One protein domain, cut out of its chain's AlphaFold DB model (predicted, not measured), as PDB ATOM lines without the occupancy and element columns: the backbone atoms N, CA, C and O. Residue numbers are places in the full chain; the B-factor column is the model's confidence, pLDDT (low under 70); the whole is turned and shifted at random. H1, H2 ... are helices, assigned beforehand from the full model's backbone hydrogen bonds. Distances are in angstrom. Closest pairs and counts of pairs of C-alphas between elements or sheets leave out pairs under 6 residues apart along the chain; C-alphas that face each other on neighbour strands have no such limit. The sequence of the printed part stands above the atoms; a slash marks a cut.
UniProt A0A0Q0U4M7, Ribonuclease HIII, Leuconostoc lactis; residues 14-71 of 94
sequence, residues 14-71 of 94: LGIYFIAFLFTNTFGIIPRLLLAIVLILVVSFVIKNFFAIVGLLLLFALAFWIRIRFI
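AT A GLANCE: This is residues 14 to 71 of the 94 residues of the protein "Ribonuclease HIII" of Leuconostoc lactis (UniProt A0A0Q0U4M7). Two long helices, H3 and H2, meet end to end in a wide-open V, and a shorter helix, H1, folds back loosely along H2 with a gap left between them. No part forms a core: H3 is an arm on its own, with residues 55 to 71 sticking out free, and together H2 and H3 make the length of the whole. The printed part has 58 residues with three named helices, H1, H2 and H3 in that order along the chain, and no named strand; the class is all helix. It is extended, with a radius of gyration of the C-alphas of 17.8 A and spans of 54 by 22 by 16 A.

IN THESE COORDINATES: Begin with the longest helix, H3, residues 50 to 70. Find C-alpha 50 at (-4.010, -35.081, 34.655); from there the helix runs 29.9 A to C-alpha 70 at (-14.008, -58.511, 50.299). Before it comes H2, residues 29 to 48, which measures 28.4 A from its first to its last C-alpha. Look earlier still for H1, residues 14 to 26, which starts at C-alpha 14, at (13.560, -44.731, 25.028), and measures 17.9 A from first to last C-alpha.

HOW THE PARTS SIT: Start at the near end of H3, where it is close to H2 but not clearly touching it: their closest C-alphas, those of Val 46 and Ile 53, are 7.4 A apart. These two helices run the same way at a steep tilt of 67 degrees. Go back along H2 to its other end, where H1 and H2 only just touch, with 3 pairs of C-alphas within 8 A, and touch only at the corner by their link. H1 takes part with residues 23 to 24 alone and H2 with residues 31 to 32 alone; the closest C-alphas, those of Thr 24 and Arg 32, are 6.3 A apart. H1 and H2 run opposite ways at a shallow tilt of 24 degrees, with their centres 13.7 A apart. H1 and H3 are apart. Check the backbone O and N atoms in H1, H2 and H3: every O i to N i+4 pair is within hydrogen-bond range.

THE WHOLE: The two C-alphas farthest apart are those of Ile 29 and Phe 70, at 54.3 A. The printed part has no cut, and both links, H1 to H2 and H2 to H3, are tight. Residues 25 to 30 stand free, as do residues 47 to 52, of which 50 to 52 belong to H3. The mean pLDDT of the printed part is 82.7, and one residue, Ile 71, is under 70.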
ATOM      1  N   LEU A  14      12.997 -43.851  26.049       87.69
ATOM      2  CA  LEU A  14      13.560 -44.731  25.028       87.69
ATOM      3  C   LEU A  14      12.475 -45.291  24.103       87.69
ATOM      4  O   LEU A  14      12.677 -45.351  22.893       87.69
ATOM      5  N   GLY A  15      11.306 -45.640  24.648       86.62
ATOM      6  CA  GLY A  15      10.151 -46.079  23.864       86.62
ATOM      7  C   GLY A  15       9.642 -44.993  22.915       86.62
ATOM      8  O   GLY A  15       9.462 -45.250  21.724       86.62
ATOM      9  N   ILE A  16       9.478 -43.760  23.410       85.50
ATOM     10  CA  ILE A  16       9.078 -42.610  22.581       85.50
ATOM     11  C   ILE A  16      10.124 -42.348  21.491       85.50
ATOM     12  O   ILE A  16       9.765 -42.179  20.326       85.50
ATOM     13  N   TYR A  17      11.411 -42.355  21.852       83.75
ATOM     14  CA  TYR A  17      12.509 -42.162  20.907       83.75
ATOM     15  C   TYR A  17      12.520 -43.236  19.817       83.75
ATOM     16  O   TYR A  17      12.627 -42.907  18.640       83.75
ATOM     17  N   PHE A  18      12.357 -44.507  20.183       83.62
ATOM     18  CA  PHE A  18      12.354 -45.617  19.237       83.62
ATOM     19  C   PHE A  18      11.185 -45.530  18.248       83.62
ATOM     20  O   PHE A  18      11.383 -45.673  17.043       83.62
ATOM     21  N   ILE A  19       9.978 -45.216  18.731       80.62
ATOM     22  CA  ILE A  19       8.805 -45.005  17.869       80.62
ATOM     23  C   ILE A  19       9.041 -43.819  16.929       80.62
ATOM     24  O   ILE A  19       8.813 -43.931  15.723       80.62
ATOM     25  N   ALA A  20       9.549 -42.701  17.451       77.62
ATOM     26  CA  ALA A  20       9.879 -41.540  16.637       77.62
ATOM     27  C   ALA A  20      10.953 -41.875  15.588       77.62
ATOM     28  O   ALA A  20      10.811 -41.474  14.435       77.62
ATOM     29  N   PHE A  21      11.984 -42.646  15.946       77.94
ATOM     30  CA  PHE A  21      13.064 -43.089  15.057       77.94
ATOM     31  C   PHE A  21      12.563 -44.006  13.932       77.94
ATOM     32  O   PHE A  21      12.915 -43.823  12.766       77.94
ATOM     33  N   LEU A  22      11.691 -44.964  14.250       76.94
ATOM     34  CA  LEU A  22      11.064 -45.825  13.246       76.94
ATOM     35  C   LEU A  22      10.235 -45.004  12.262       76.94
ATOM     36  O   LEU A  22      10.355 -45.179  11.049       76.94
ATOM     37  N   PHE A  23       9.437 -44.063  12.767       72.56
ATOM     38  CA  PHE A  23       8.594 -43.238  11.913       72.56
ATOM     39  C   PHE A  23       9.384 -42.250  11.061       72.56
ATOM     40  O   PHE A  23       9.035 -41.995   9.910       72.56
ATOM     41  N   THR A  24      10.460 -41.702  11.619       74.12
ATOM     42  CA  THR A  24      11.323 -40.738  10.939       74.12
ATOM     43  C   THR A  24      12.118 -41.377   9.799       74.12
ATOM     44  O   THR A  24      12.280 -40.714   8.777       74.12
ATOM     45  N   ASN A  25      12.566 -42.628   9.929       71.56
ATOM     46  CA  ASN A  25      13.338 -43.307   8.881       71.56
ATOM     47  C   ASN A  25      12.482 -44.066   7.857       71.56
ATOM     48  O   ASN A  25      12.913 -44.233   6.720       71.56
ATOM     49  N   THR A  26      11.288 -44.526   8.240       71.75
ATOM     50  CA  THR A  26      10.461 -45.399   7.382       71.75
ATOM     51  C   THR A  26       9.431 -44.623   6.565       71.75
ATOM     52  O   THR A  26       9.074 -45.038   5.465       71.75
ATOM     53  N   PHE A  27       8.936 -43.494   7.080       71.00
ATOM     54  CA  PHE A  27       7.834 -42.765   6.461       71.00
ATOM     55  C   PHE A  27       8.236 -41.356   6.003       71.00
ATOM     56  O   PHE A  27       9.101 -40.703   6.587       71.00
ATOM     57  N   GLY A  28       7.573 -40.871   4.947       75.31
ATOM     58  CA  GLY A  28       7.781 -39.525   4.410       75.31
ATOM     59  C   GLY A  28       7.359 -38.397   5.366       75.31
ATOM     60  O   GLY A  28       6.837 -38.613   6.459       75.31
ATOM     61  N   ILE A  29       7.546 -37.149   4.935       77.31
ATOM     62  CA  ILE A  29       7.294 -35.952   5.762       77.31
ATOM     63  C   ILE A  29       5.844 -35.854   6.270       77.31
ATOM     64  O   ILE A  29       5.633 -35.495   7.425       77.31
ATOM     65  N   ILE A  30       4.855 -36.220   5.447       78.19
ATOM     66  CA  ILE A  30       3.421 -36.122   5.782       78.19
ATOM     67  C   ILE A  30       3.034 -37.006   6.991       78.19
ATOM     68  O   ILE A  30       2.552 -36.466   7.988       78.19
ATOM     69  N   PRO A  31       3.260 -38.335   6.977       78.56
ATOM     70  CA  PRO A  31       2.970 -39.200   8.128       78.56
ATOM     71  C   PRO A  31       3.784 -38.845   9.383       78.56
ATOM     72  O   PRO A  31       3.268 -38.977  10.492       78.56
ATOM     73  N   ARG A  32       5.013 -38.325   9.237       79.44
ATOM     74  CA  ARG A  32       5.799 -37.814  10.374       79.44
ATOM     75  C   ARG A  32       5.118 -36.607  11.037       79.44
ATOM     76  O   ARG A  32       5.071 -36.527  12.263       79.44
ATOM     77  N   LEU A  33       4.575 -35.687  10.238       79.88
ATOM     78  CA  LEU A  33       3.857 -34.506  10.725       79.88
ATOM     79  C   LEU A  33       2.560 -34.889  11.445       79.88
ATOM     80  O   LEU A  33       2.289 -34.384  12.533       79.88
ATOM     81  N   LEU A  34       1.799 -35.830  10.877       83.75
ATOM     82  CA  LEU A  34       0.603 -36.384  11.515       83.75
ATOM     83  C   LEU A  34       0.926 -37.011  12.872       83.75
ATOM     84  O   LEU A  34       0.250 -36.707  13.854       83.75
ATOM     85  N   LEU A  35       1.985 -37.824  12.953       82.94
ATOM     86  CA  LEU A  35       2.416 -38.423  14.215       82.94
ATOM     87  C   LEU A  35       2.742 -37.350  15.263       82.94
ATOM     88  O   LEU A  35       2.286 -37.457  16.397       82.94
ATOM     89  N   ALA A  36       3.491 -36.308  14.889       82.69
ATOM     90  CA  ALA A  36       3.854 -35.225  15.800       82.69
ATOM     91  C   ALA A  36       2.620 -34.481  16.339       82.69
ATOM     92  O   ALA A  36       2.530 -34.234  17.541       82.69
ATOM     93  N   ILE A  37       1.644 -34.183  15.474       85.88
ATOM     94  CA  ILE A  37       0.380 -33.546  15.870       85.88
ATOM     95  C   ILE A  37      -0.378 -34.435  16.858       85.88
ATOM     96  O   ILE A  37      -0.798 -33.958  17.911       85.88
ATOM     97  N   VAL A  38      -0.517 -35.729  16.556       88.44
ATOM     98  CA  VAL A  38      -1.189 -36.689  17.444       88.44
ATOM     99  C   VAL A  38      -0.485 -36.758  18.798       88.44
ATOM    100  O   VAL A  38      -1.148 -36.697  19.829       88.44
ATOM    101  N   LEU A  39       0.848 -36.816  18.820       84.75
ATOM    102  CA  LEU A  39       1.635 -36.853  20.054       84.75
ATOM    103  C   LEU A  39       1.410 -35.603  20.910       84.75
ATOM    104  O   LEU A  39       1.153 -35.719  22.105       84.75
ATOM    105  N   ILE A  40       1.441 -34.416  20.299       86.69
ATOM    106  CA  ILE A  40       1.175 -33.150  20.994       86.69
ATOM    107  C   ILE A  40      -0.250 -33.127  21.551       86.69
ATOM    108  O   ILE A  40      -0.449 -32.736  22.700       86.69
ATOM    109  N   LEU A  41      -1.239 -33.573  20.771       89.00
ATOM    110  CA  LEU A  41      -2.632 -33.639  21.213       89.00
ATOM    111  C   LEU A  41      -2.809 -34.599  22.391       89.00
ATOM    112  O   LEU A  41      -3.462 -34.239  23.367       89.00
ATOM    113  N   VAL A  42      -2.196 -35.784  22.335       84.88
ATOM    114  CA  VAL A  42      -2.238 -36.773  23.421       84.88
ATOM    115  C   VAL A  42      -1.583 -36.213  24.680       84.88
ATOM    116  O   VAL A  42      -2.190 -36.251  25.748       84.88
ATOM    117  N   VAL A  43      -0.383 -35.640  24.572       85.75
ATOM    118  CA  VAL A  43       0.320 -35.049  25.720       85.75
ATOM    119  C   VAL A  43      -0.484 -33.891  26.311       85.75
ATOM    120  O   VAL A  43      -0.673 -33.832  27.524       85.75
ATOM    121  N   SER A  44      -1.025 -33.008  25.471       86.50
ATOM    122  CA  SER A  44      -1.872 -31.892  25.903       86.50
ATOM    123  C   SER A  44      -3.140 -32.378  26.611       86.50
ATOM    124  O   SER A  44      -3.488 -31.880  27.683       86.50
ATOM    125  N   PHE A  45      -3.797 -33.408  26.073       87.38
ATOM    126  CA  PHE A  45      -4.952 -34.041  26.702       87.38
ATOM    127  C   PHE A  45      -4.600 -34.633  28.069       87.38
ATOM    128  O   PHE A  45      -5.339 -34.416  29.030       87.38
ATOM    129  N   VAL A  46      -3.472 -35.341  28.175       83.88
ATOM    130  CA  VAL A  46      -3.011 -35.947  29.431       83.88
ATOM    131  C   VAL A  46      -2.688 -34.881  30.474       83.88
ATOM    132  O   VAL A  46      -3.119 -35.016  31.612       83.88
ATOM    133  N   ILE A  47      -1.993 -33.803  30.100       84.62
ATOM    134  CA  ILE A  47      -1.673 -32.700  31.019       84.62
ATOM    135  C   ILE A  47      -2.956 -32.000  31.479       84.62
ATOM    136  O   ILE A  47      -3.160 -31.808  32.676       84.62
ATOM    137  N   LYS A  48      -3.856 -31.661  30.546       87.81
ATOM    138  CA  LYS A  48      -5.117 -30.971  30.857       87.81
ATOM    139  C   LYS A  48      -6.019 -31.798  31.773       87.81
ATOM    140  O   LYS A  48      -6.669 -31.246  32.654       87.81
ATOM    141  N   ASN A  49      -6.054 -33.114  31.572       87.75
ATOM    142  CA  ASN A  49      -6.896 -34.034  32.332       87.75
ATOM    143  C   ASN A  49      -6.112 -34.801  33.402       87.75
ATOM    144  O   ASN A  49      -6.599 -35.820  33.885       87.75
ATOM    145  N   PHE A  50      -4.920 -34.332  33.788       82.12
ATOM    146  CA  PHE A  50      -4.010 -35.081  34.655       82.12
ATOM    147  C   PHE A  50      -4.698 -35.561  35.936       82.12
ATOM    148  O   PHE A  50      -4.679 -36.749  36.244       82.12
ATOM    149  N   PHE A  51      -5.405 -34.664  36.630       79.94
ATOM    150  CA  PHE A  51      -6.147 -35.008  37.845       79.94
ATOM    151  C   PHE A  51      -7.276 -36.014  37.602       79.94
ATOM    152  O   PHE A  51      -7.502 -36.882  38.440       79.94
ATOM    153  N   ALA A  52      -7.958 -35.942  36.458       83.81
ATOM    154  CA  ALA A  52      -9.007 -36.894  36.108       83.81
ATOM    155  C   ALA A  52      -8.426 -38.281  35.790       83.81
ATOM    156  O   ALA A  52      -8.966 -39.286  36.239       83.81
ATOM    157  N   ILE A  53      -7.298 -38.341  35.078       84.56
ATOM    158  CA  ILE A  53      -6.600 -39.593  34.752       84.56
ATOM    159  C   ILE A  53      -6.049 -40.242  36.025       84.56
ATOM    160  O   ILE A  53      -6.252 -41.434  36.249       84.56
ATOM    161  N   VAL A  54      -5.400 -39.460  36.889       87.81
ATOM    162  CA  VAL A  54      -4.903 -39.932  38.188       87.81
ATOM    163  C   VAL A  54      -6.061 -40.378  39.082       87.81
ATOM    164  O   VAL A  54      -5.981 -41.442  39.689       87.81
ATOM    165  N   GLY A  55      -7.158 -39.618  39.121       86.31
ATOM    166  CA  GLY A  55      -8.370 -39.981  39.855       86.31
ATOM    167  C   GLY A  55      -8.984 -41.292  39.360       86.31
ATOM    168  O   GLY A  55      -9.313 -42.157  40.166       86.31
ATOM    169  N   LEU A  56      -9.065 -41.490  38.042       90.19
ATOM    170  CA  LEU A  56      -9.544 -42.731  37.434       90.19
ATOM    171  C   LEU A  56      -8.641 -43.922  37.791       90.19
ATOM    172  O   LEU A  56      -9.144 -44.973  38.181       90.19
ATOM    173  N   LEU A  57      -7.317 -43.757  37.717       89.38
ATOM    174  CA  LEU A  57      -6.358 -44.791  38.128       89.38
ATOM    175  C   LEU A  57      -6.498 -45.145  39.616       89.38
ATOM    176  O   LEU A  57      -6.460 -46.324  39.970       89.38
ATOM    177  N   LEU A  58      -6.715 -44.146  40.476       90.81
ATOM    178  CA  LEU A  58      -6.990 -44.340  41.902       90.81
ATOM    179  C   LEU A  58      -8.288 -45.115  42.137       90.81
ATOM    180  O   LEU A  58      -8.300 -46.044  42.941       90.81
ATOM    181  N   LEU A  59      -9.363 -44.775  41.422       91.69
ATOM    182  CA  LEU A  59     -10.637 -45.492  41.507       91.69
ATOM    183  C   LEU A  59     -10.494 -46.947  41.058       91.69
ATOM    184  O   LEU A  59     -11.014 -47.840  41.725       91.69
ATOM    185  N   PHE A  60      -9.743 -47.204  39.984       91.06
ATOM    186  CA  PHE A  60      -9.416 -48.566  39.564       91.06
ATOM    187  C   PHE A  60      -8.655 -49.318  40.655       91.06
ATOM    188  O   PHE A  60      -9.067 -50.411  41.043       91.06
ATOM    189  N   ALA A  61      -7.585 -48.732  41.194       88.81
ATOM    190  CA  ALA A  61      -6.809 -49.346  42.269       88.81
ATOM    191  C   ALA A  61      -7.680 -49.646  43.501       88.81
ATOM    192  O   ALA A  61      -7.590 -50.736  44.065       88.81
ATOM    193  N   LEU A  62      -8.571 -48.724  43.874       89.12
ATOM    194  CA  LEU A  62      -9.508 -48.899  44.981       89.12
ATOM    195  C   LEU A  62     -10.512 -50.028  44.707       89.12
ATOM    196  O   LEU A  62     -10.738 -50.868  45.575       89.12
ATOM    197  N   ALA A  63     -11.076 -50.094  43.500       87.56
ATOM    198  CA  ALA A  63     -11.995 -51.158  43.102       87.56
ATOM    199  C   ALA A  63     -11.323 -52.540  43.160       87.56
ATOM    200  O   ALA A  63     -11.892 -53.493  43.699       87.56
ATOM    201  N   PHE A  64     -10.083 -52.648  42.670       86.81
ATOM    202  CA  PHE A  64      -9.298 -53.878  42.772       86.81
ATOM    203  C   PHE A  64      -8.945 -54.225  44.221       86.81
ATOM    204  O   PHE A  64      -9.036 -55.392  44.606       86.81
ATOM    205  N   TRP A  65      -8.607 -53.231  45.042       85.75
ATOM    206  CA  TRP A  65      -8.329 -53.432  46.462       85.75
ATOM    207  C   TRP A  65      -9.551 -53.974  47.214       85.75
ATOM    208  O   TRP A  65      -9.435 -54.948  47.960       85.75
ATOM    209  N   ILE A  66     -10.739 -53.414  46.956       84.25
ATOM    210  CA  ILE A  66     -12.006 -53.907  47.512       84.25
ATOM    211  C   ILE A  66     -12.264 -55.345  47.052       84.25
ATOM    212  O   ILE A  66     -12.569 -56.210  47.871       84.25
ATOM    213  N   ARG A  67     -12.092 -55.634  45.756       80.88
ATOM    214  CA  ARG A  67     -12.291 -56.983  45.212       80.88
ATOM    215  C   ARG A  67     -11.411 -58.018  45.908       80.88
ATOM    216  O   ARG A  67     -11.923 -59.050  46.318       80.88
ATOM    217  N   ILE A  68     -10.121 -57.737  46.086       80.75
ATOM    218  CA  ILE A  68      -9.184 -58.662  46.743       80.75
ATOM    219  C   ILE A  68      -9.571 -58.900  48.207       80.75
ATOM    220  O   ILE A  68      -9.470 -60.022  48.700       80.75
ATOM    221  N   ARG A  69     -10.000 -57.853  48.919       77.25
ATOM    222  CA  ARG A  69     -10.219 -57.927  50.369       77.25
ATOM    223  C   ARG A  69     -11.590 -58.482  50.756       77.25
ATOM    224  O   ARG A  69     -11.701 -59.128  51.796       77.25
ATOM    225  N   PHE A  70     -12.615 -58.230  49.943       71.19
ATOM    226  CA  PHE A  70     -14.008 -58.511  50.299       71.19
ATOM    227  C   PHE A  70     -14.673 -59.575  49.427       71.19
ATOM    228  O   PHE A  70     -15.562 -60.274  49.910       71.19
ATOM    229  N   ILE A  71     -14.239 -59.758  48.178       64.38
ATOM    230  CA  ILE A  71     -14.802 -60.787  47.299       64.38
ATOM    231  C   ILE A  71     -13.958 -62.053  47.464       64.38
ATOM    232  O   ILE A  71     -13.100 -62.373  46.644       64.38
TER     233      ILE A  71